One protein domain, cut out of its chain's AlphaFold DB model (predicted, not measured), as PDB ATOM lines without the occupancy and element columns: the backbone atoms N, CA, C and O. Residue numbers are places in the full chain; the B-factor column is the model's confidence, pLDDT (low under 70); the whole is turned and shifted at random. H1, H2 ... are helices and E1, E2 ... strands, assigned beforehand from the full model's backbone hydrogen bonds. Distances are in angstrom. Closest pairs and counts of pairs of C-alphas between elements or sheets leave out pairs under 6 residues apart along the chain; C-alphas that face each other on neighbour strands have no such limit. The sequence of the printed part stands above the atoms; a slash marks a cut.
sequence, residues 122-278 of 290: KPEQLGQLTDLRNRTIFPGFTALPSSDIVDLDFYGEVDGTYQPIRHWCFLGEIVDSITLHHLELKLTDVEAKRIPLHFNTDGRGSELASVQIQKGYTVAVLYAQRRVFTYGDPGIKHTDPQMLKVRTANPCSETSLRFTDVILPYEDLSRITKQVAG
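Overview. This is residues 122 to 278 of the 290 residues of the protein "SET domain-containing protein" of Pyrenophora teres f. maculata (UniProt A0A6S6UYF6). One sheet, E7 E5 E4 E3 E6 E8, curls like part of a barrel amid little regular structure; hairpin E1 E2 and H1 lie outside it. Eight named strands, then one helix, hold 58 of 157 printed residues, class and sheet mixed. The whole is compact: radius of gyration of the C-alphas 15.8 A, spans 49 by 41 by 28 A.

Arrangement. Hairpins E3, residues 169 to 179, with E4, 183 to 189, and E4 with E5, 194 to 199, make an antiparallel meander: N 173 and O 188, 2.9 A; N 187 and O 195, 2.8 A. E6, 218 to 222, completes a Greek key, antiparallel to E3: N 170 and O 221, 2.9 A.

Along the chain. Find E1, 155 to 158, from C-alpha (284.933, 245.828, 309.735), then E2, 161 to 164. Edge strands are E7, 235 to 238, and E8, 244 to 247. H1, 266 to 278, every O i to N i+4 pair within hydrogen-bond range, ends at (299.605, 236.474, 299.429).

Size, cuts and confidence. In the printed part 44 residues have pLDDT under 70, among them residues 249 to 278; link E8 to H1 is long.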
ATOM      1  N   LYS A 122     290.506 254.008 294.288       39.47
ATOM      2  CA  LYS A 122     291.150 252.856 293.649       39.47
ATOM      3  C   LYS A 122     292.654 252.875 293.976       39.47
ATOM      4  O   LYS A 122     293.252 253.953 293.898       39.47
ATOM      5  N   PRO A 123     293.276 251.724 294.293       43.53
ATOM      6  CA  PRO A 123     294.703 251.632 294.629       43.53
ATOM      7  C   PRO A 123     295.635 252.278 293.591       43.53
ATOM      8  O   PRO A 123     296.729 252.719 293.922       43.53
ATOM      9  N   GLU A 124     295.174 252.389 292.345       41.22
ATOM     10  CA  GLU A 124     295.856 253.014 291.207       41.22
ATOM     11  C   GLU A 124     296.139 254.521 291.402       41.22
ATOM     12  O   GLU A 124     297.074 255.047 290.806       41.22
ATOM     13  N   GLN A 125     295.395 255.217 292.272       41.09
ATOM     14  CA  GLN A 125     295.671 256.610 292.672       41.09
ATOM     15  C   GLN A 125     296.510 256.720 293.960       41.09
ATOM     16  O   GLN A 125     296.926 257.814 294.334       41.09
ATOM     17  N   LEU A 126     296.781 255.597 294.637       45.38
ATOM     18  CA  LEU A 126     297.583 255.518 295.863       45.38
ATOM     19  C   LEU A 126     299.096 255.461 295.572       45.38
ATOM     20  O   LEU A 126     299.884 255.221 296.477       45.38
ATOM     21  N   GLY A 127     299.517 255.667 294.318       40.88
ATOM     22  CA  GLY A 127     300.928 255.803 293.931       40.88
ATOM     23  C   GLY A 127     301.567 257.131 294.363       40.88
ATOM     24  O   GLY A 127     302.751 257.351 294.127       40.88
ATOM     25  N   GLN A 128     300.798 258.016 295.000       43.81
ATOM     26  CA  GLN A 128     301.278 259.276 295.549       43.81
ATOM     27  C   GLN A 128     301.321 259.157 297.074       43.81
ATOM     28  O   GLN A 128     300.275 259.039 297.708       43.81
ATOM     29  N   LEU A 129     302.549 259.119 297.607       45.09
ATOM     30  CA  LEU A 129     302.948 259.226 299.018       45.09
ATOM     31  C   LEU A 129     301.766 259.461 299.972       45.09
ATOM     32  O   LEU A 129     301.253 260.574 300.081       45.09
ATOM     33  N   THR A 130     301.329 258.410 300.662       52.75
ATOM     34  CA  THR A 130     300.317 258.537 301.707       52.75
ATOM     35  C   THR A 130     300.874 259.428 302.811       52.75
ATOM     36  O   THR A 130     301.812 259.045 303.505       52.75
ATOM     37  N   ASP A 131     300.304 260.624 302.966       67.12
ATOM     38  CA  ASP A 131     300.634 261.525 304.066       67.12
ATOM     39  C   ASP A 131     300.437 260.781 305.397       67.12
ATOM     40  O   ASP A 131     299.327 260.336 305.703       67.12
ATOM     41  N   LEU A 132     301.502 260.637 306.195       68.25
ATOM     42  CA  LEU A 132     301.434 260.013 307.522       68.25
ATOM     43  C   LEU A 132     300.509 260.768 308.488       68.25
ATOM     44  O   LEU A 132     300.123 260.244 309.533       68.25
ATOM     45  N   ARG A 133     300.117 261.997 308.141       68.44
ATOM     46  CA  ARG A 133     299.109 262.776 308.864       68.44
ATOM     47  C   ARG A 133     297.683 262.356 308.528       68.44
ATOM     48  O   ARG A 133     296.755 262.825 309.186       68.44
ATOM     49  N   ASN A 134     297.476 261.471 307.552       73.56
ATOM     50  CA  ASN A 134     296.158 260.940 307.235       73.56
ATOM     51  C   ASN A 134     295.639 260.084 308.396       73.56
ATOM     52  O   ASN A 134     295.904 258.886 308.469       73.56
ATOM     53  N   ARG A 135     294.829 260.690 309.269       77.94
ATOM     54  CA  ARG A 135     294.245 260.042 310.456       77.94
ATOM     55  C   ARG A 135     293.248 258.928 310.146       77.94
ATOM     56  O   ARG A 135     292.880 258.183 311.045       77.94
ATOM     57  N   THR A 136     292.840 258.783 308.886       73.50
ATOM     58  CA  THR A 136     292.004 257.658 308.448       73.50
ATOM     59  C   THR A 136     292.831 256.384 308.268       73.50
ATOM     60  O   THR A 136     292.346 255.302 308.586       73.50
ATOM     61  N   ILE A 137     294.068 256.508 307.774       78.81
ATOM     62  CA  ILE A 137     294.986 255.378 307.539       78.81
ATOM     63  C   ILE A 137     295.932 255.191 308.730       78.81
ATOM     64  O   ILE A 137     296.211 254.058 309.116       78.81
ATOM     65  N   PHE A 138     296.374 256.292 309.340       84.62
ATOM     66  CA  PHE A 138     297.265 256.344 310.499       84.62
ATOM     67  C   PHE A 138     296.558 256.968 311.714       84.62
ATOM     68  O   PHE A 138     296.854 258.109 312.098       84.62
ATOM     69  N   PRO A 139     295.564 256.267 312.290       87.00
ATOM     70  CA  PRO A 139     294.827 256.746 313.455       87.00
ATOM     71  C   PRO A 139     295.717 256.819 314.705       87.00
ATOM     72  O   PRO A 139     296.601 255.984 314.907       87.00
ATOM     73  N   GLY A 140     295.430 257.790 315.579       87.38
ATOM     74  CA  GLY A 140     295.905 257.783 316.965       87.38
ATOM     75  C   GLY A 140     295.208 256.701 317.794       87.38
ATOM     76  O   GLY A 140     294.233 256.083 317.357       87.38
ATOM     77  N   PHE A 141     295.679 256.467 319.017       90.38
ATOM     78  CA  PHE A 141     295.189 255.360 319.849       90.38
ATOM     79  C   PHE A 141     293.699 255.449 320.190       90.38
ATOM     80  O   PHE A 141     293.005 254.436 320.291       90.38
ATOM     81  N   THR A 142     293.184 256.664 320.360       86.38
ATOM     82  CA  THR A 142     291.770 256.929 320.665       86.38
ATOM     83  C   THR A 142     290.844 256.572 319.493       86.38
ATOM     84  O   THR A 142     289.698 256.149 319.689       86.38
ATOM     85  N   ALA A 143     291.355 256.678 318.266       86.31
ATOM     86  CA  ALA A 143     290.639 256.376 317.035       86.31
ATOM     87  C   ALA A 143     290.712 254.893 316.622       86.31
ATOM     88  O   ALA A 143     289.982 254.498 315.715       86.31
ATOM     89  N   LEU A 144     291.521 254.061 317.293       89.12
ATOM     90  CA  LEU A 144     291.607 252.626 317.002       89.12
ATOM     91  C   LEU A 144     290.309 251.867 317.342       89.12
ATOM     92  O   LEU A 144     289.608 252.219 318.303       89.12
ATOM     93  N   PRO A 145     289.995 250.792 316.597       89.44
ATOM     94  CA  PRO A 145     288.903 249.892 316.948       89.44
ATOM     95  C   PRO A 145     289.200 249.158 318.263       89.44
ATOM     96  O   PRO A 145     290.354 248.914 318.611       89.44
ATOM     97  N   SER A 146     288.152 248.803 319.006       85.56
ATOM     98  CA  SER A 146     288.272 248.014 320.241       85.56
ATOM     99  C   SER A 146     288.350 246.524 319.914       85.56
ATOM    100  O   SER A 146     287.594 246.065 319.066       85.56
ATOM    101  N   SER A 147     289.169 245.753 320.630       81.56
ATOM    102  CA  SER A 147     289.209 244.290 320.478       81.56
ATOM    103  C   SER A 147     287.956 243.593 321.001       81.56
ATOM    104  O   SER A 147     287.635 242.492 320.575       81.56
ATOM    105  N   ASP A 148     287.263 244.220 321.949       76.88
ATOM    106  CA  ASP A 148     286.168 243.576 322.685       76.88
ATOM    107  C   ASP A 148     284.829 243.650 321.939       76.88
ATOM    108  O   ASP A 148     283.899 242.914 322.250       76.88
ATOM    109  N   ILE A 149     284.703 244.573 320.979       77.44
ATOM    110  CA  ILE A 149     283.468 244.806 320.225       77.44
ATOM    111  C   ILE A 149     283.840 245.175 318.793       77.44
ATOM    112  O   ILE A 149     284.575 246.145 318.594       77.44
ATOM    113  N   VAL A 150     283.242 244.477 317.824       76.06
ATOM    114  CA  VAL A 150     283.391 244.750 316.390       76.06
ATOM    115  C   VAL A 150     283.051 246.214 316.090       76.06
ATOM    116  O   VAL A 150     281.954 246.697 316.382       76.06
ATOM    117  N   ASP A 151     284.022 246.941 315.539       78.94
ATOM    118  CA  ASP A 151     283.856 248.333 315.126       78.94
ATOM    119  C   ASP A 151     283.513 248.378 313.633       78.94
ATOM    120  O   ASP A 151     284.364 248.137 312.776       78.94
ATOM    121  N   LEU A 152     282.251 248.675 313.321       78.69
ATOM    122  CA  LEU A 152     281.723 248.658 311.952       78.69
ATOM    123  C   LEU A 152     282.300 249.780 311.063       78.69
ATOM    124  O   LEU A 152     282.076 249.789 309.855       78.69
ATOM    125  N   ASP A 153     283.083 250.705 311.631       74.88
ATOM    126  CA  ASP A 153     283.886 251.668 310.861       74.88
ATOM    127  C   ASP A 153     285.123 251.024 310.226       74.88
ATOM    128  O   ASP A 153     285.740 251.586 309.318       74.88
ATOM    129  N   PHE A 154     285.520 249.869 310.748       75.31
ATOM    130  CA  PHE A 154     286.733 249.158 310.378       75.31
ATOM    131  C   PHE A 154     286.434 247.792 309.776       75.31
ATOM    132  O   PHE A 154     287.192 247.357 308.913       75.31
ATOM    133  N   TYR A 155     285.328 247.161 310.174       78.75
ATOM    134  CA  TYR A 155     284.933 245.828 309.735       78.75
ATOM    135  C   TYR A 155     283.572 245.833 309.041       78.75
ATOM    136  O   TYR A 155     282.662 246.557 309.434       78.75
ATOM    137  N   GLY A 156     283.431 244.984 308.031       75.06
ATOM    138  CA  GLY A 156     282.181 244.691 307.343       75.06
ATOM    139  C   GLY A 156     281.946 243.191 307.314       75.06
ATOM    140  O   GLY A 156     282.894 242.411 307.372       75.06
ATOM    141  N   GLU A 157     280.683 242.797 307.261       79.62
ATOM    142  CA  GLU A 157     280.295 241.393 307.195       79.62
ATOM    143  C   GLU A 157     280.358 240.895 305.747       79.62
ATOM    144  O   GLU A 157     279.754 241.483 304.850       79.62
ATOM    145  N   VAL A 158     281.109 239.818 305.533       75.06
ATOM    146  CA  VAL A 158     281.225 239.087 304.269       75.06
ATOM    147  C   VAL A 158     281.044 237.609 304.602       75.06
ATOM    148  O   VAL A 158     281.825 237.047 305.372       75.06
ATOM    149  N   ASP A 159     279.976 237.004 304.084       78.75
ATOM    150  CA  ASP A 159     279.633 235.589 304.294       78.75
ATOM    151  C   ASP A 159     279.603 235.166 305.779       78.75
ATOM    152  O   ASP A 159     280.084 234.100 306.161       78.75
ATOM    153  N   GLY A 160     279.070 236.031 306.652       74.44
ATOM    154  CA  GLY A 160     278.988 235.787 308.099       74.44
ATOM    155  C   GLY A 160     280.301 236.001 308.864       74.44
ATOM    156  O   GLY A 160     280.348 235.802 310.078       74.44
ATOM    157  N   THR A 161     281.371 236.431 308.185       73.38
ATOM    158  CA  THR A 161     282.656 236.781 308.803       73.38
ATOM    159  C   THR A 161     282.904 238.283 308.744       73.38
ATOM    160  O   THR A 161     282.647 238.934 307.736       73.38
ATOM    161  N   TYR A 162     283.416 238.861 309.833       75.88
ATOM    162  CA  TYR A 162     283.779 240.276 309.860       75.88
ATOM    163  C   TYR A 162     285.199 240.470 309.338       75.88
ATOM    164  O   TYR A 162     286.163 240.036 309.967       75.88
ATOM    165  N   GLN A 163     285.324 241.163 308.210       77.38
ATOM    166  CA  GLN A 163     286.595 241.436 307.543       77.38
ATOM    167  C   GLN A 163     286.887 242.942 307.511       77.38
ATOM    168  O   GLN A 163     285.948 243.743 307.459       77.38
ATOM    169  N   PRO A 164     288.164 243.365 307.544       77.12
ATOM    170  CA  PRO A 164     288.528 244.769 307.398       77.12
ATOM    171  C   PRO A 164     287.985 245.381 306.093       77.12
ATOM    172  O   PRO A 164     288.344 244.946 305.005       77.12
ATOM    173  N   ILE A 165     287.173 246.439 306.179       77.19
ATOM    174  CA  ILE A 165     286.668 247.177 304.994       77.19
ATOM    175  C   ILE A 165     287.627 248.275 304.515       77.19
ATOM    176  O   ILE A 165     287.394 248.924 303.494       77.19
ATOM    177  N   ARG A 166     288.697 248.520 305.276       73.38
ATOM    178  CA  ARG A 166     289.795 249.439 304.957       73.38
ATOM    179  C   ARG A 166     291.066 248.999 305.681       73.38
ATOM    180  O   ARG A 166     290.992 248.294 306.682       73.38
ATOM    181  N   HIS A 167     292.219 249.477 305.226       80.06
ATOM    182  CA  HIS A 167     293.499 249.256 305.900       80.06
ATOM    183  C   HIS A 167     293.840 250.417 306.840       80.06
ATOM    184  O   HIS A 167     293.666 251.579 306.472       80.06
ATOM    185  N   TRP A 168     294.356 250.107 308.031       87.31
ATOM    186  CA  TRP A 168     294.892 251.098 308.966       87.31
ATOM    187  C   TRP A 168     296.157 250.585 309.654       87.31
ATOM    188  O   TRP A 168     296.348 249.379 309.823       87.31
ATOM    189  N   CYS A 169     297.016 251.514 310.058       89.56
ATOM    190  CA  CYS A 169     298.289 251.245 310.710       89.56
ATOM    191  C   CYS A 169     298.500 252.242 311.852       89.56
ATOM    192  O   CYS A 169     298.499 253.450 311.635       89.56
ATOM    193  N   PHE A 170     298.681 251.747 313.071       92.12
ATOM    194  CA  PHE A 170     299.060 252.592 314.196       92.12
ATOM    195  C   PHE A 170     300.558 252.894 314.141       92.12
ATOM    196  O   PHE A 170     301.358 251.986 313.911       92.12
ATOM    197  N   LEU A 171     300.926 254.149 314.400       91.00
ATOM    198  CA  LEU A 171     302.312 254.593 314.509       91.00
ATOM    199  C   LEU A 171     302.578 255.113 315.921       91.00
ATOM    200  O   LEU A 171     301.828 255.954 316.423       91.00
ATOM    201  N   GLY A 172     303.665 254.652 316.535       91.31
ATOM    202  CA  GLY A 172     304.101 255.139 317.839       91.31
ATOM    203  C   GLY A 172     305.614 255.097 318.002       91.31
ATOM    204  O   GLY A 172     306.273 254.183 317.517       91.31
ATOM    205  N   GLU A 173     306.166 256.085 318.694       92.69
ATOM    206  CA  GLU A 173     307.588 256.152 319.027       92.69
ATOM    207  C   GLU A 173     307.864 255.401 320.332       92.69
ATOM    208  O   GLU A 173     307.198 255.650 321.337       92.69
ATOM    209  N   ILE A 174     308.856 254.509 320.344       93.81
ATOM    210  CA  ILE A 174     309.301 253.810 321.553       93.81
ATOM    211  C   ILE A 174     309.911 254.824 322.515       93.81
ATOM    212  O   ILE A 174     310.939 255.433 322.223       93.81
ATOM    213  N   VAL A 175     309.318 254.967 323.696       94.12
ATOM    214  CA  VAL A 175     309.876 255.804 324.767       94.12
ATOM    215  C   VAL A 175     310.577 254.995 325.846       94.12
ATOM    216  O   VAL A 175     311.472 255.525 326.506       94.12
ATOM    217  N   ASP A 176     310.162 253.743 326.032       93.19
ATOM    218  CA  ASP A 176     310.655 252.837 327.064       93.19
ATOM    219  C   ASP A 176     310.233 251.392 326.735       93.19
ATOM    220  O   ASP A 176     309.314 251.172 325.941       93.19
ATOM    221  N   SER A 177     310.879 250.411 327.354       92.25
ATOM    222  CA  SER A 177     310.566 248.989 327.186       92.25
ATOM    223  C   SER A 177     310.712 248.249 328.506       92.25
ATOM    224  O   SER A 177     311.683 248.457 329.231       92.25
ATOM    225  N   ILE A 178     309.784 247.343 328.793       90.62
ATOM    226  CA  ILE A 178     309.805 246.489 329.976       90.62
ATOM    227  C   ILE A 178     309.641 245.044 329.519       90.62
ATOM    228  O   ILE A 178     308.736 244.731 328.754       90.62
ATOM    229  N   THR A 179     310.477 244.148 330.036       86.50
ATOM    230  CA  THR A 179     310.330 242.706 329.810       86.50
ATOM    231  C   THR A 179     310.241 242.014 331.160       86.50
ATOM    232  O   THR A 179     311.243 241.878 331.857       86.50
ATOM    233  N   LEU A 180     309.028 241.603 331.542       79.81
ATOM    234  CA  LEU A 180     308.791 240.784 332.739       79.81
ATOM    235  C   LEU A 180     308.325 239.380 332.338       79.81
ATOM    236  O   LEU A 180     309.101 238.431 332.389       79.81
ATOM    237  N   HIS A 181     307.069 239.247 331.904       81.56
ATOM    238  CA  HIS A 181     306.484 237.973 331.454       81.56
ATOM    239  C   HIS A 181     306.351 237.864 329.929       81.56
ATOM    240  O   HIS A 181     306.261 236.759 329.388       81.56
ATOM    241  N   HIS A 182     306.329 239.018 329.271       89.06
ATOM    242  CA  HIS A 182     306.341 239.253 327.834       89.06
ATOM    243  C   HIS A 182     306.909 240.662 327.600       89.06
ATOM    244  O   HIS A 182     307.016 241.447 328.549       89.06
ATOM    245  N   LEU A 183     307.299 240.974 326.366       92.50
ATOM    246  CA  LEU A 183     307.769 242.307 326.001       92.50
ATOM    247  C   LEU A 183     306.614 243.313 326.042       92.50
ATOM    248  O   LEU A 183     305.571 243.123 325.414       92.50
ATOM    249  N   GLU A 184     306.825 244.416 326.741       93.75
ATOM    250  CA  GLU A 184     305.968 245.589 326.716       93.75
ATOM    251  C   GLU A 184     306.776 246.780 326.204       93.75
ATOM    252  O   GLU A 184     307.808 247.141 326.773       93.75
ATOM    253  N   LEU A 185     306.301 247.409 325.132       94.75
ATOM    254  CA  LEU A 185     306.850 248.679 324.668       94.75
ATOM    255  C   LEU A 185     305.934 249.803 325.122       94.75
ATOM    256  O   LEU A 185     304.733 249.777 324.857       94.75
ATOM    257  N   LYS A 186     306.499 250.827 325.758       95.50
ATOM    258  CA  LYS A 186     305.783 252.078 325.987       95.50
ATOM    259  C   LYS A 186     305.997 252.958 324.773       95.50
ATOM    260  O   LYS A 186     307.134 253.283 324.427       95.50
ATOM    261  N   LEU A 187     304.899 253.342 324.142       94.69
ATOM    262  CA  LEU A 187     304.889 254.136 322.925       94.69
ATOM    263  C   LEU A 187     304.318 255.523 323.197       94.69
ATOM    264  O   LEU A 187     303.457 255.674 324.059       94.69
ATOM    265  N   THR A 188     304.757 256.520 322.438       91.94
ATOM    266  CA  THR A 188     304.057 257.802 322.297       91.94
ATOM    267  C   THR A 188     303.425 257.856 320.915       91.94
ATOM    268  O   THR A 188     304.127 257.695 319.917       91.94
ATOM    269  N   ASP A 189     302.107 258.036 320.842       87.62
ATOM    270  CA  ASP A 189     301.419 258.162 319.557       87.62
ATOM    271  C   ASP A 189     301.491 259.579 318.974       87.62
ATOM    272  O   ASP A 189     302.072 260.514 319.526       87.62
ATOM    273  N   VAL A 190     300.843 259.730 317.825       80.19
ATOM    274  CA  VAL A 190     300.700 260.984 317.085       80.19
ATOM    275  C   VAL A 190     299.927 262.089 317.825       80.19
ATOM    276  O   VAL A 190     299.977 263.240 317.393       80.19
ATOM    277  N   GLU A 191     299.207 261.751 318.898       79.12
ATOM    278  CA  GLU A 191     298.486 262.663 319.800       79.12
ATOM    279  C   GLU A 191     299.290 262.921 321.092       79.12
ATOM    280  O   GLU A 191     298.766 263.470 322.060       79.12
ATOM    281  N   ALA A 192     300.574 262.536 321.111       80.44
ATOM    282  CA  ALA A 192     301.473 262.600 322.262       80.44
ATOM    283  C   ALA A 192     300.992 261.788 323.483       80.44
ATOM    284  O   ALA A 192     301.408 262.037 324.619       80.44
ATOM    285  N   LYS A 193     300.130 260.790 323.267       86.00
ATOM    286  CA  LYS A 193     299.617 259.922 324.323       86.00
ATOM    287  C   LYS A 193     300.563 258.749 324.554       86.00
ATOM    288  O   LYS A 193     300.978 258.084 323.608       86.00
ATOM    289  N   ARG A 194     300.863 258.462 325.824       91.62
ATOM    290  CA  ARG A 194     301.629 257.271 326.217       91.62
ATOM    291  C   ARG A 194     300.736 256.041 326.251       91.62
ATOM    292  O   ARG A 194     299.697 256.062 326.908       91.62
ATOM    293  N   ILE A 195     301.136 254.995 325.540       93.38
ATOM    294  CA  ILE A 195     300.338 253.786 325.330       93.38
ATOM    295  C   ILE A 195     301.231 252.556 325.495       93.38
ATOM    296  O   ILE A 195     302.299 252.507 324.878       93.38
ATOM    297  N   PRO A 196     300.810 251.551 326.273       94.50
ATOM    298  CA  PRO A 196     301.512 250.283 326.320       94.50
ATOM    299  C   PRO A 196     301.129 249.400 325.118       94.50
ATOM    300  O   PRO A 196     299.956 249.260 324.756       94.50
ATOM    301  N   LEU A 197     302.135 248.797 324.491       94.69
ATOM    302  CA  LEU A 197     302.010 247.763 323.468       94.69
ATOM    303  C   LEU A 197     302.483 246.436 324.064       94.69
ATOM    304  O   LEU A 197     303.672 246.267 324.335       94.69
ATOM    305  N   HIS A 198     301.557 245.496 324.240       93.06
ATOM    306  CA  HIS A 198     301.830 244.186 324.827       93.06
ATOM    307  C   HIS A 198     302.015 243.132 323.732       93.06
ATOM    308  O   HIS A 198     301.130 242.939 322.892       93.06
ATOM    309  N   PHE A 199     303.147 242.429 323.765       93.06
ATOM    310  CA  PHE A 199     303.454 241.320 322.865       93.06
ATOM    311  C   PHE A 199     302.850 240.020 323.404       93.06
ATOM    312  O   PHE A 199     303.454 239.299 324.193       93.06
ATOM    313  N   ASN A 200     301.629 239.722 322.971       88.69
ATOM    314  CA  ASN A 200     300.890 238.496 323.270       88.69
ATOM    315  C   ASN A 200     301.010 237.462 322.136       88.69
ATOM    316  O   ASN A 200     300.070 236.707 321.886       88.69
ATOM    317  N   THR A 201     302.139 237.474 321.439       90.06
ATOM    318  CA  THR A 201     302.555 236.467 320.461       90.06
ATOM    319  C   THR A 201     303.096 235.231 321.184       90.06
ATOM    320  O   THR A 201     303.431 235.295 322.372       90.06
ATOM    321  N   ASP A 202     303.241 234.108 320.477       87.88
ATOM    322  CA  ASP A 202     303.834 232.890 321.052       87.88
ATOM    323  C   ASP A 202     305.281 233.122 321.517       87.88
ATOM    324  O   ASP A 202     305.695 232.633 322.568       87.88
ATOM    325  N   GLY A 203     306.026 233.942 320.766       87.19
ATOM    326  CA  GLY A 203     307.385 234.367 321.096       87.19
ATOM    327  C   GLY A 203     307.465 235.402 322.220       87.19
ATOM    328  O   GLY A 203     308.564 235.676 322.708       87.19
ATOM    329  N   ARG A 204     306.331 235.975 322.649       88.69
ATOM    330  CA  ARG A 204     306.226 236.993 323.706       88.69
ATOM    331  C   ARG A 204     307.169 238.192 323.520       88.69
ATOM    332  O   ARG A 204     307.605 238.788 324.507       88.69
ATOM    333  N   GLY A 205     307.483 238.545 322.274       86.88
ATOM    334  CA  GLY A 205     308.382 239.641 321.907       86.88
ATOM    335  C   GLY A 205     309.807 239.228 321.538       86.88
ATOM    336  O   GLY A 205     310.584 240.090 321.140       86.88
ATOM    337  N   SER A 206     310.160 237.940 321.626       86.69
ATOM    338  CA  SER A 206     311.464 237.430 321.160       86.69
ATOM    339  C   SER A 206     311.636 237.478 319.637       86.69
ATOM    340  O   SER A 206     312.755 237.383 319.139       86.69
ATOM    341  N   GLU A 207     310.547 237.685 318.895       87.12
ATOM    342  CA  GLU A 207     310.558 237.980 317.462       87.12
ATOM    343  C   GLU A 207     311.259 239.305 317.113       87.12
ATOM    344  O   GLU A 207     311.648 239.502 315.961       87.12
ATOM    345  N   LEU A 208     311.430 240.211 318.082       87.12
ATOM    346  CA  LEU A 208     312.189 241.445 317.908       87.12
ATOM    347  C   LEU A 208     313.606 241.276 318.445       87.12
ATOM    348  O   LEU A 208     313.821 240.955 319.614       87.12
ATOM    349  N   ALA A 209     314.593 241.573 317.604       86.06
ATOM    350  CA  ALA A 209     315.973 241.637 318.051       86.06
ATOM    351  C   ALA A 209     316.158 242.838 318.993       86.06
ATOM    352  O   ALA A 209     315.623 243.916 318.736       86.06
ATOM    353  N   SER A 210     316.988 242.706 320.033       83.81
ATOM    354  CA  SER A 210     317.230 243.787 321.005       83.81
ATOM    355  C   SER A 210     317.686 245.098 320.355       83.81
ATOM    356  O   SER A 210     317.356 246.175 320.836       83.81
ATOM    357  N   VAL A 211     318.387 245.022 319.215       85.25
ATOM    358  CA  VAL A 211     318.805 246.196 318.428       85.25
ATOM    359  C   VAL A 211     317.626 247.000 317.867       85.25
ATOM    360  O   VAL A 211     317.772 248.188 317.610       85.25
ATOM    361  N   GLN A 212     316.459 246.377 317.692       84.12
ATOM    362  CA  GLN A 212     315.236 247.031 317.230       84.12
ATOM    363  C   GLN A 212     314.469 247.692 318.380       84.12
ATOM    364  O   GLN A 212     313.661 248.581 318.136       84.12
ATOM    365  N   ILE A 213     314.720 247.296 319.631       88.69
ATOM    366  CA  ILE A 213     314.041 247.824 320.819       88.69
ATOM    367  C   ILE A 213     314.849 249.008 321.353       88.69
ATOM    368  O   ILE A 213     315.516 248.933 322.381       88.69
ATOM    369  N   GLN A 214     314.838 250.112 320.609       88.94
ATOM    370  CA  GLN A 214     315.549 251.329 320.989       88.94
ATOM    371  C   GLN A 214     314.590 252.498 321.150       88.94
ATOM    372  O   GLN A 214     313.658 252.688 320.369       88.94
ATOM    373  N   LYS A 215     314.856 253.317 322.168       91.25
ATOM    374  CA  LYS A 215     314.148 254.577 322.370       91.25
ATOM    375  C   LYS A 215     314.302 255.477 321.136       91.25
ATOM    376  O   LYS A 215     315.394 255.582 320.584       91.25
ATOM    377  N   GLY A 216     313.217 256.126 320.724       85.44
ATOM    378  CA  GLY A 216     313.157 256.971 319.529       85.44
ATOM    379  C   GLY A 216     312.845 256.212 318.237       85.44
ATOM    380  O   GLY A 216     312.640 256.831 317.194       85.44
ATOM    381  N   TYR A 217     312.795 254.877 318.263       89.44
ATOM    382  CA  TYR A 217     312.415 254.106 317.080       89.44
ATOM    383  C   TYR A 217     310.902 254.143 316.897       89.44
ATOM    384  O   TYR A 217     310.141 254.206 317.858       89.44
ATOM    385  N   THR A 218     310.457 254.088 315.646       89.06
ATOM    386  CA  THR A 218     309.033 254.078 315.312       89.06
ATOM    387  C   THR A 218     308.545 252.647 315.152       89.06
ATOM    388  O   THR A 218     309.103 251.871 314.374       89.06
ATOM    389  N   VAL A 219     307.469 252.312 315.852       91.31
ATOM    390  CA  VAL A 219     306.713 251.073 315.688       91.31
ATOM    391  C   VAL A 219     305.512 251.345 314.794       91.31
ATOM    392  O   VAL A 219     304.749 252.282 315.029       91.31
ATOM    393  N   ALA A 220     305.339 250.499 313.786       91.06
ATOM    394  CA  ALA A 220     304.167 250.436 312.932       91.06
ATOM    395  C   ALA A 220     303.419 249.128 313.211       91.06
ATOM    396  O   ALA A 220     304.006 248.054 313.086       91.06
ATOM    397  N   VAL A 221     302.141 249.219 313.582       92.00
ATOM    398  CA  VAL A 221     301.281 248.061 313.868       92.00
ATOM    399  C   VAL A 221     300.082 248.075 312.926       92.00
ATOM    400  O   VAL A 221     299.187 248.916 313.049       92.00
ATOM    401  N   LEU A 222     300.060 247.142 311.978       89.38
ATOM    402  CA  LEU A 222     298.961 246.964 311.040       89.38
ATOM    403  C   LEU A 222     297.741 246.391 311.767       89.38
ATOM    404  O   LEU A 222     297.866 245.516 312.621       89.38
ATOM    405  N   TYR A 223     296.561 246.920 311.441       88.50
ATOM    406  CA  TYR A 223     295.286 246.536 312.049       88.50
ATOM    407  C   TYR A 223     295.261 246.595 313.578       88.50
ATOM    408  O   TYR A 223     294.546 245.832 314.228       88.50
ATOM    409  N   ALA A 224     296.025 247.521 314.164       91.56
ATOM    410  CA  ALA A 224     296.082 247.679 315.606       91.56
ATOM    411  C   ALA A 224     294.677 247.837 316.206       91.56
ATOM    412  O   ALA A 224     293.843 248.591 315.694       91.56
ATOM    413  N   GLN A 225     294.442 247.133 317.308       91.12
ATOM    414  CA  GLN A 225     293.211 247.209 318.081       91.12
ATOM    415  C   GLN A 225     293.539 247.620 319.513       91.12
ATOM    416  O   GLN A 225     294.523 247.169 320.105       91.12
ATOM    417  N   ARG A 226     292.680 248.460 320.084       91.00
ATOM    418  CA  ARG A 226     292.732 248.833 321.491       91.00
ATOM    419  C   ARG A 226     292.138 247.721 322.343       91.00
ATOM    420  O   ARG A 226     291.032 247.261 322.073       91.00
ATOM    421  N   ARG A 227     292.819 247.383 323.428       88.38
ATOM    422  CA  ARG A 227     292.361 246.426 324.429       88.38
ATOM    423  C   ARG A 227     292.394 247.047 325.817       88.38
ATOM    424  O   ARG A 227     293.340 247.753 326.164       88.38
ATOM    425  N   VAL A 228     291.367 246.764 326.610       84.56
ATOM    426  CA  VAL A 228     291.379 247.034 328.050       84.56
ATOM    427  C   VAL A 228     291.920 245.788 328.749       84.56
ATOM    428  O   VAL A 228     291.400 244.689 328.562       84.56
ATOM    429  N   PHE A 229     293.002 245.940 329.506       79.81
ATOM    430  CA  PHE A 229     293.608 244.842 330.255       79.81
ATOM    431  C   PHE A 229     293.026 244.793 331.669       79.81
ATOM    432  O   PHE A 229     292.780 245.829 332.277       79.81
ATOM    433  N   THR A 230     292.817 243.587 332.207       71.75
ATOM    434  CA  THR A 230     292.181 243.383 333.523       71.75
ATOM    435  C   THR A 230     292.911 244.096 334.667       71.75
ATOM    436  O   THR A 230     292.274 244.525 335.622       71.75
ATOM    437  N   TYR A 231     294.236 244.239 334.563       68.56
ATOM    438  CA  TYR A 231     295.095 244.820 335.598       68.56
ATOM    439  C   TYR A 231     296.109 245.818 335.016       68.56
ATOM    440  O   TYR A 231     297.299 245.734 335.304       68.56
ATOM    441  N   GLY A 232     295.664 246.744 334.161       69.12
ATOM    442  CA  GLY A 232     296.555 247.750 333.582       69.12
ATOM    443  C   GLY A 232     295.842 248.825 332.773       69.12
ATOM    444  O   GLY A 232     294.627 248.776 332.572       69.12
ATOM    445  N   ASP A 233     296.623 249.792 332.295       78.94
ATOM    446  CA  ASP A 233     296.125 250.836 331.405       78.94
ATOM    447  C   ASP A 233     295.678 250.240 330.058       78.94
ATOM    448  O   ASP A 233     296.264 249.264 329.579       78.94
ATOM    449  N   PRO A 234     294.649 250.809 329.400       87.38
ATOM    450  CA  PRO A 234     294.286 250.410 328.048       87.38
ATOM    451  C   PRO A 234     295.477 250.553 327.101       87.38
ATOM    452  O   PRO A 234     296.128 251.598 327.061       87.38
ATOM    453  N   GLY A 235     295.701 249.536 326.276       92.25
ATOM    454  CA  GLY A 235     296.849 249.471 325.379       92.25
ATOM    455  C   GLY A 235     296.528 248.797 324.060       92.25
ATOM    456  O   GLY A 235     295.365 248.569 323.717       92.25
ATOM    457  N   ILE A 236     297.571 248.478 323.306       94.06
ATOM    458  CA  ILE A 236     297.470 247.690 322.080       94.06
ATOM    459  C   ILE A 236     297.920 246.270 322.404       94.06
ATOM    460  O   ILE A 236     298.981 246.063 322.995       94.06
ATOM    461  N   LYS A 237     297.110 245.282 322.015       91.25
ATOM    462  CA  LYS A 237     297.491 243.870 322.093       91.25
ATOM    463  C   LYS A 237     298.016 243.427 320.736       91.25
ATOM    464  O   LYS A 237     297.264 243.412 319.767       91.25
ATOM    465  N   HIS A 238     299.281 243.038 320.684       91.25
ATOM    466  CA  HIS A 238     299.901 242.479 319.492       91.25
ATOM    467  C   HIS A 238     299.906 240.952 319.568       91.25
ATOM    468  O   HIS A 238     300.373 240.391 320.555       91.25
ATOM    469  N   THR A 239     299.352 240.283 318.559       88.25
ATOM    470  CA  THR A 239     299.197 238.815 318.545       88.25
ATOM    471  C   THR A 239     299.806 238.136 317.330       88.25
ATOM    472  O   THR A 239     300.060 236.941 317.393       88.25
ATOM    473  N   ASP A 240     300.051 238.872 316.248       85.75
ATOM    474  CA  ASP A 240     300.632 238.338 315.017       85.75
ATOM    475  C   ASP A 240     301.940 239.075 314.701       85.75
ATOM    476  O   ASP A 240     301.868 240.226 314.260       85.75
ATOM    477  N   PRO A 241     303.113 238.431 314.872       83.31
ATOM    478  CA  PRO A 241     304.423 239.027 314.607       83.31
ATOM    479  C   PRO A 241     304.559 239.685 313.227       83.31
ATOM    480  O   PRO A 241     305.328 240.630 313.064       83.31
ATOM    481  N   GLN A 242     303.820 239.210 312.219       82.94
ATOM    482  CA  GLN A 242     303.911 239.731 310.852       82.94
ATOM    483  C   GLN A 242     303.239 241.099 310.688       82.94
ATOM    484  O   GLN A 242     303.534 241.831 309.739       82.94
ATOM    485  N   MET A 243     302.366 241.471 311.626       86.06
ATOM    486  CA  MET A 243     301.604 242.719 311.596       86.06
ATOM    487  C   MET A 243     302.354 243.893 312.233       86.06
ATOM    488  O   MET A 243     301.801 244.989 312.324       86.06
ATOM    489  N   LEU A 244     303.599 243.705 312.681       90.38
ATOM    490  CA  LEU A 244     304.399 244.752 313.311       90.38
ATOM    491  C   LEU A 244     305.746 244.933 312.619       90.38
ATOM    492  O   LEU A 244     306.422 243.979 312.244       90.38
ATOM    493  N   LYS A 245     306.164 246.191 312.484       87.38
ATOM    494  CA  LYS A 245     307.525 246.550 312.079       87.38
ATOM    495  C   LYS A 245     308.070 247.659 312.958       87.38
ATOM    496  O   LYS A 245     307.362 248.609 313.273       87.38
ATOM    497  N   VAL A 246     309.354 247.566 313.281       86.31
ATOM    498  CA  VAL A 246     310.094 248.634 313.955       86.31
ATOM    499  C   VAL A 246     311.101 249.232 312.984       86.31
ATOM    500  O   VAL A 246     311.804 248.494 312.288       86.31
ATOM    501  N   ARG A 247     311.155 250.563 312.906       81.44
ATOM    502  CA  ARG A 247     312.090 251.294 312.049       81.44
ATOM    503  C   ARG A 247     312.826 252.377 312.818       81.44
ATOM    504  O   ARG A 247     312.259 253.054 313.673       81.44
ATOM    505  N   THR A 248     314.092 252.541 312.463       72.25
ATOM    506  CA  THR A 248     314.957 253.599 312.976       72.25
ATOM    507  C   THR A 248     314.466 254.952 312.463       72.25
ATOM    508  O   THR A 248     314.290 255.117 311.253       72.25
ATOM    509  N   ALA A 249     314.295 255.933 313.348       56.97
ATOM    510  CA  ALA A 249     314.366 257.326 312.920       56.97
ATOM    511  C   ALA A 249     315.827 257.589 312.512       56.97
ATOM    512  O   ALA A 249     316.742 257.215 313.245       56.97
ATOM    513  N   ASN A 250     316.065 258.124 311.316       38.09
ATOM    514  CA  ASN A 250     317.423 258.383 310.830       38.09
ATOM    515  C   ASN A 250     318.205 259.241 311.853       38.09
ATOM    516  O   ASN A 250     317.639 260.211 312.365       38.09
ATOM    517  N   PRO A 251     319.487 258.950 312.148       32.81
ATOM    518  CA  PRO A 251     320.280 259.779 313.042       32.81
ATOM    519  C   PRO A 251     320.779 261.008 312.273       32.81
ATOM    520  O   PRO A 251     321.876 261.003 311.723       32.81
ATOM    521  N   CYS A 252     319.977 262.073 312.226       25.59
ATOM    522  CA  CYS A 252     320.469 263.402 311.870       25.59
ATOM    523  C   CYS A 252     320.239 264.371 313.035       25.59
ATOM    524  O   CYS A 252     319.129 264.548 313.527       25.59
ATOM    525  N   SER A 253     321.370 264.917 313.477       27.19
ATOM    526  CA  SER A 253     321.640 265.879 314.544       27.19
ATOM    527  C   SER A 253     320.554 266.914 314.846       27.19
ATOM    528  O   SER A 253     320.055 267.574 313.943       27.19
ATOM    529  N   GLU A 254     320.319 267.068 316.151       31.14
ATOM    530  CA  GLU A 254     319.848 268.235 316.905       31.14
ATOM    531  C   GLU A 254     318.883 269.230 316.242       31.14
ATOM    532  O   GLU A 254     319.188 269.938 315.286       31.14
ATOM    533  N   THR A 255     317.785 269.433 316.976       27.44
ATOM    534  CA  THR A 255     316.748 270.468 316.850       27.44
ATOM    535  C   THR A 255     315.521 270.054 316.026       27.44
ATOM    536  O   THR A 255     315.399 270.320 314.841       27.44
ATOM    537  N   SER A 256     314.534 269.493 316.742       29.88
ATOM    538  CA  SER A 256     313.133 269.312 316.318       29.88
ATOM    539  C   SER A 256     312.871 268.235 315.252       29.88
ATOM    540  O   SER A 256     312.454 268.530 314.137       29.88
ATOM    541  N   LEU A 257     313.000 266.960 315.634       30.16
ATOM    542  CA  LEU A 257     312.443 265.846 314.859       30.16
ATOM    543  C   LEU A 257     310.916 265.839 315.013       30.16
ATOM    544  O   LEU A 257     310.362 265.422 316.029       30.16
ATOM    545  N   ARG A 258     310.227 266.377 314.006       30.77
ATOM    546  CA  ARG A 258     308.778 266.244 313.835       30.77
ATOM    547  C   ARG A 258     308.500 264.903 313.151       30.77
ATOM    548  O   ARG A 258     309.322 264.411 312.389       30.77
ATOM    549  N   PHE A 259     307.296 264.363 313.352       32.00
ATOM    550  CA  PHE A 259     306.702 263.192 312.669       32.00
ATOM    551  C   PHE A 259     306.759 263.216 311.113       32.00
ATOM    552  O   PHE A 259     306.153 262.375 310.458       32.00
ATOM    553  N   THR A 260     307.426 264.200 310.504       31.94
ATOM    554  CA  THR A 260     307.537 264.448 309.064       31.94
ATOM    555  C   THR A 260     308.552 263.573 308.340       31.94
ATOM    556  O   THR A 260     308.460 263.475 307.122       31.94
ATOM    557  N   ASP A 261     309.469 262.910 309.048       31.23
ATOM    558  CA  ASP A 261     310.658 262.345 308.389       31.23
ATOM    559  C   ASP A 261     310.620 260.811 308.244       31.23
ATOM    560  O   ASP A 261     311.541 260.202 307.700       31.23
ATOM    561  N   VAL A 262     309.523 260.164 308.658       37.50
ATOM    562  CA  VAL A 262     309.295 258.729 308.422       37.50
ATOM    563  C   VAL A 262     308.654 258.543 307.044       37.50
ATOM    564  O   VAL A 262     307.468 258.274 306.908       37.50
ATOM    565  N   ILE A 263     309.426 258.684 305.971       32.47
ATOM    566  CA  ILE A 263     308.969 258.227 304.652       32.47
ATOM    567  C   ILE A 263     309.118 256.700 304.635       32.47
ATOM    568  O   ILE A 263     310.226 256.186 304.501       32.47
ATOM    569  N   LEU A 264     308.019 255.952 304.778       34.59
ATOM    570  CA  LEU A 264     308.005 254.553 304.339       34.59
ATOM    571  C   LEU A 264     307.993 254.576 302.802       34.59
ATOM    572  O   LEU A 264     307.035 255.106 302.232       34.59
ATOM    573  N   PRO A 265     309.007 254.026 302.110       33.53
ATOM    574  CA  PRO A 265     308.940 253.876 300.663       33.53
ATOM    575  C   PRO A 265     307.661 253.115 300.299       33.53
ATOM    576  O   PRO A 265     307.327 252.116 300.940       33.53
ATOM    577  N   TYR A 266     306.935 253.563 299.272       35.47
ATOM    578  CA  TYR A 266     305.716 252.901 298.788       35.47
ATOM    579  C   TYR A 266     305.949 251.411 298.475       35.47
ATOM    580  O   TYR A 266     305.052 250.584 298.634       35.47
ATOM    581  N   GLU A 267     307.177 251.033 298.117       35.62
ATOM    582  CA  GLU A 267     307.603 249.641 297.947       35.62
ATOM    583  C   GLU A 267     307.455 248.790 299.216       35.62
ATOM    584  O   GLU A 267     307.135 247.611 299.114       35.62
ATOM    585  N   ASP A 268     307.602 249.365 300.412       38.91
ATOM    586  CA  ASP A 268     307.447 248.640 301.674       38.91
ATOM    587  C   ASP A 268     305.990 248.506 302.108       38.91
ATOM    588  O   ASP A 268     305.607 247.449 302.601       38.91
ATOM    589  N   LEU A 269     305.156 249.530 301.900       39.12
ATOM    590  CA  LEU A 269     303.711 249.435 302.147       39.12
ATOM    591  C   LEU A 269     303.035 248.514 301.130       39.12
ATOM    592  O   LEU A 269     302.186 247.709 301.509       39.12
ATOM    593  N   SER A 270     303.451 248.579 299.861       35.66
ATOM    594  CA  SER A 270     303.009 247.655 298.814       35.66
ATOM    595  C   SER A 270     303.558 246.242 299.017       35.66
ATOM    596  O   SER A 270     302.838 245.291 298.746       35.66
ATOM    597  N   ARG A 271     304.772 246.056 299.559       39.38
ATOM    598  CA  ARG A 271     305.259 244.735 299.996       39.38
ATOM    599  C   ARG A 271     304.474 244.200 301.182       39.38
ATOM    600  O   ARG A 271     304.086 243.047 301.132       39.38
ATOM    601  N   ILE A 272     304.195 245.010 302.203       41.41
ATOM    602  CA  ILE A 272     303.389 244.589 303.362       41.41
ATOM    603  C   ILE A 272     301.984 244.186 302.903       41.41
ATOM    604  O   ILE A 272     301.530 243.093 303.216       41.41
ATOM    605  N   THR A 273     301.326 245.003 302.079       35.72
ATOM    606  CA  THR A 273     299.991 244.679 301.545       35.72
ATOM    607  C   THR A 273     300.002 243.506 300.560       35.72
ATOM    608  O   THR A 273     299.107 242.669 300.629       35.72
ATOM    609  N   LYS A 274     301.016 243.361 299.690       37.09
ATOM    610  CA  LYS A 274     301.148 242.200 298.780       37.09
ATOM    611  C   LYS A 274     301.506 240.903 299.508       37.09
ATOM    612  O   LYS A 274     301.046 239.845 299.098       37.09
ATOM    613  N   GLN A 275     302.318 240.966 300.558       35.56
ATOM    614  CA  GLN A 275     302.720 239.801 301.347       35.56
ATOM    615  C   GLN A 275     301.553 239.303 302.211       35.56
ATOM    616  O   GLN A 275     301.334 238.100 302.281       35.56
ATOM    617  N   VAL A 276     300.728 240.215 302.740       38.66
ATOM    618  CA  VAL A 276     299.475 239.886 303.443       38.66
ATOM    619  C   VAL A 276     298.399 239.355 302.480       38.66
ATOM    620  O   VAL A 276     297.813 238.312 302.748       38.66
ATOM    621  N   ALA A 277     298.209 239.967 301.302       33.25
ATOM    622  CA  ALA A 277     297.299 239.445 300.269       33.25
ATOM    623  C   ALA A 277     297.748 238.080 299.700       33.25
ATOM    624  O   ALA A 277     296.934 237.289 299.223       33.25
ATOM    625  N   GLY A 278     299.052 237.789 299.748       29.92
ATOM    626  CA  GLY A 278     299.605 236.474 299.429       29.92
ATOM    627  C   GLY A 278     299.245 235.408 300.466       29.92
ATOM    628  O   GLY A 278     299.010 234.268 300.086       29.92
TER     629      GLY A 278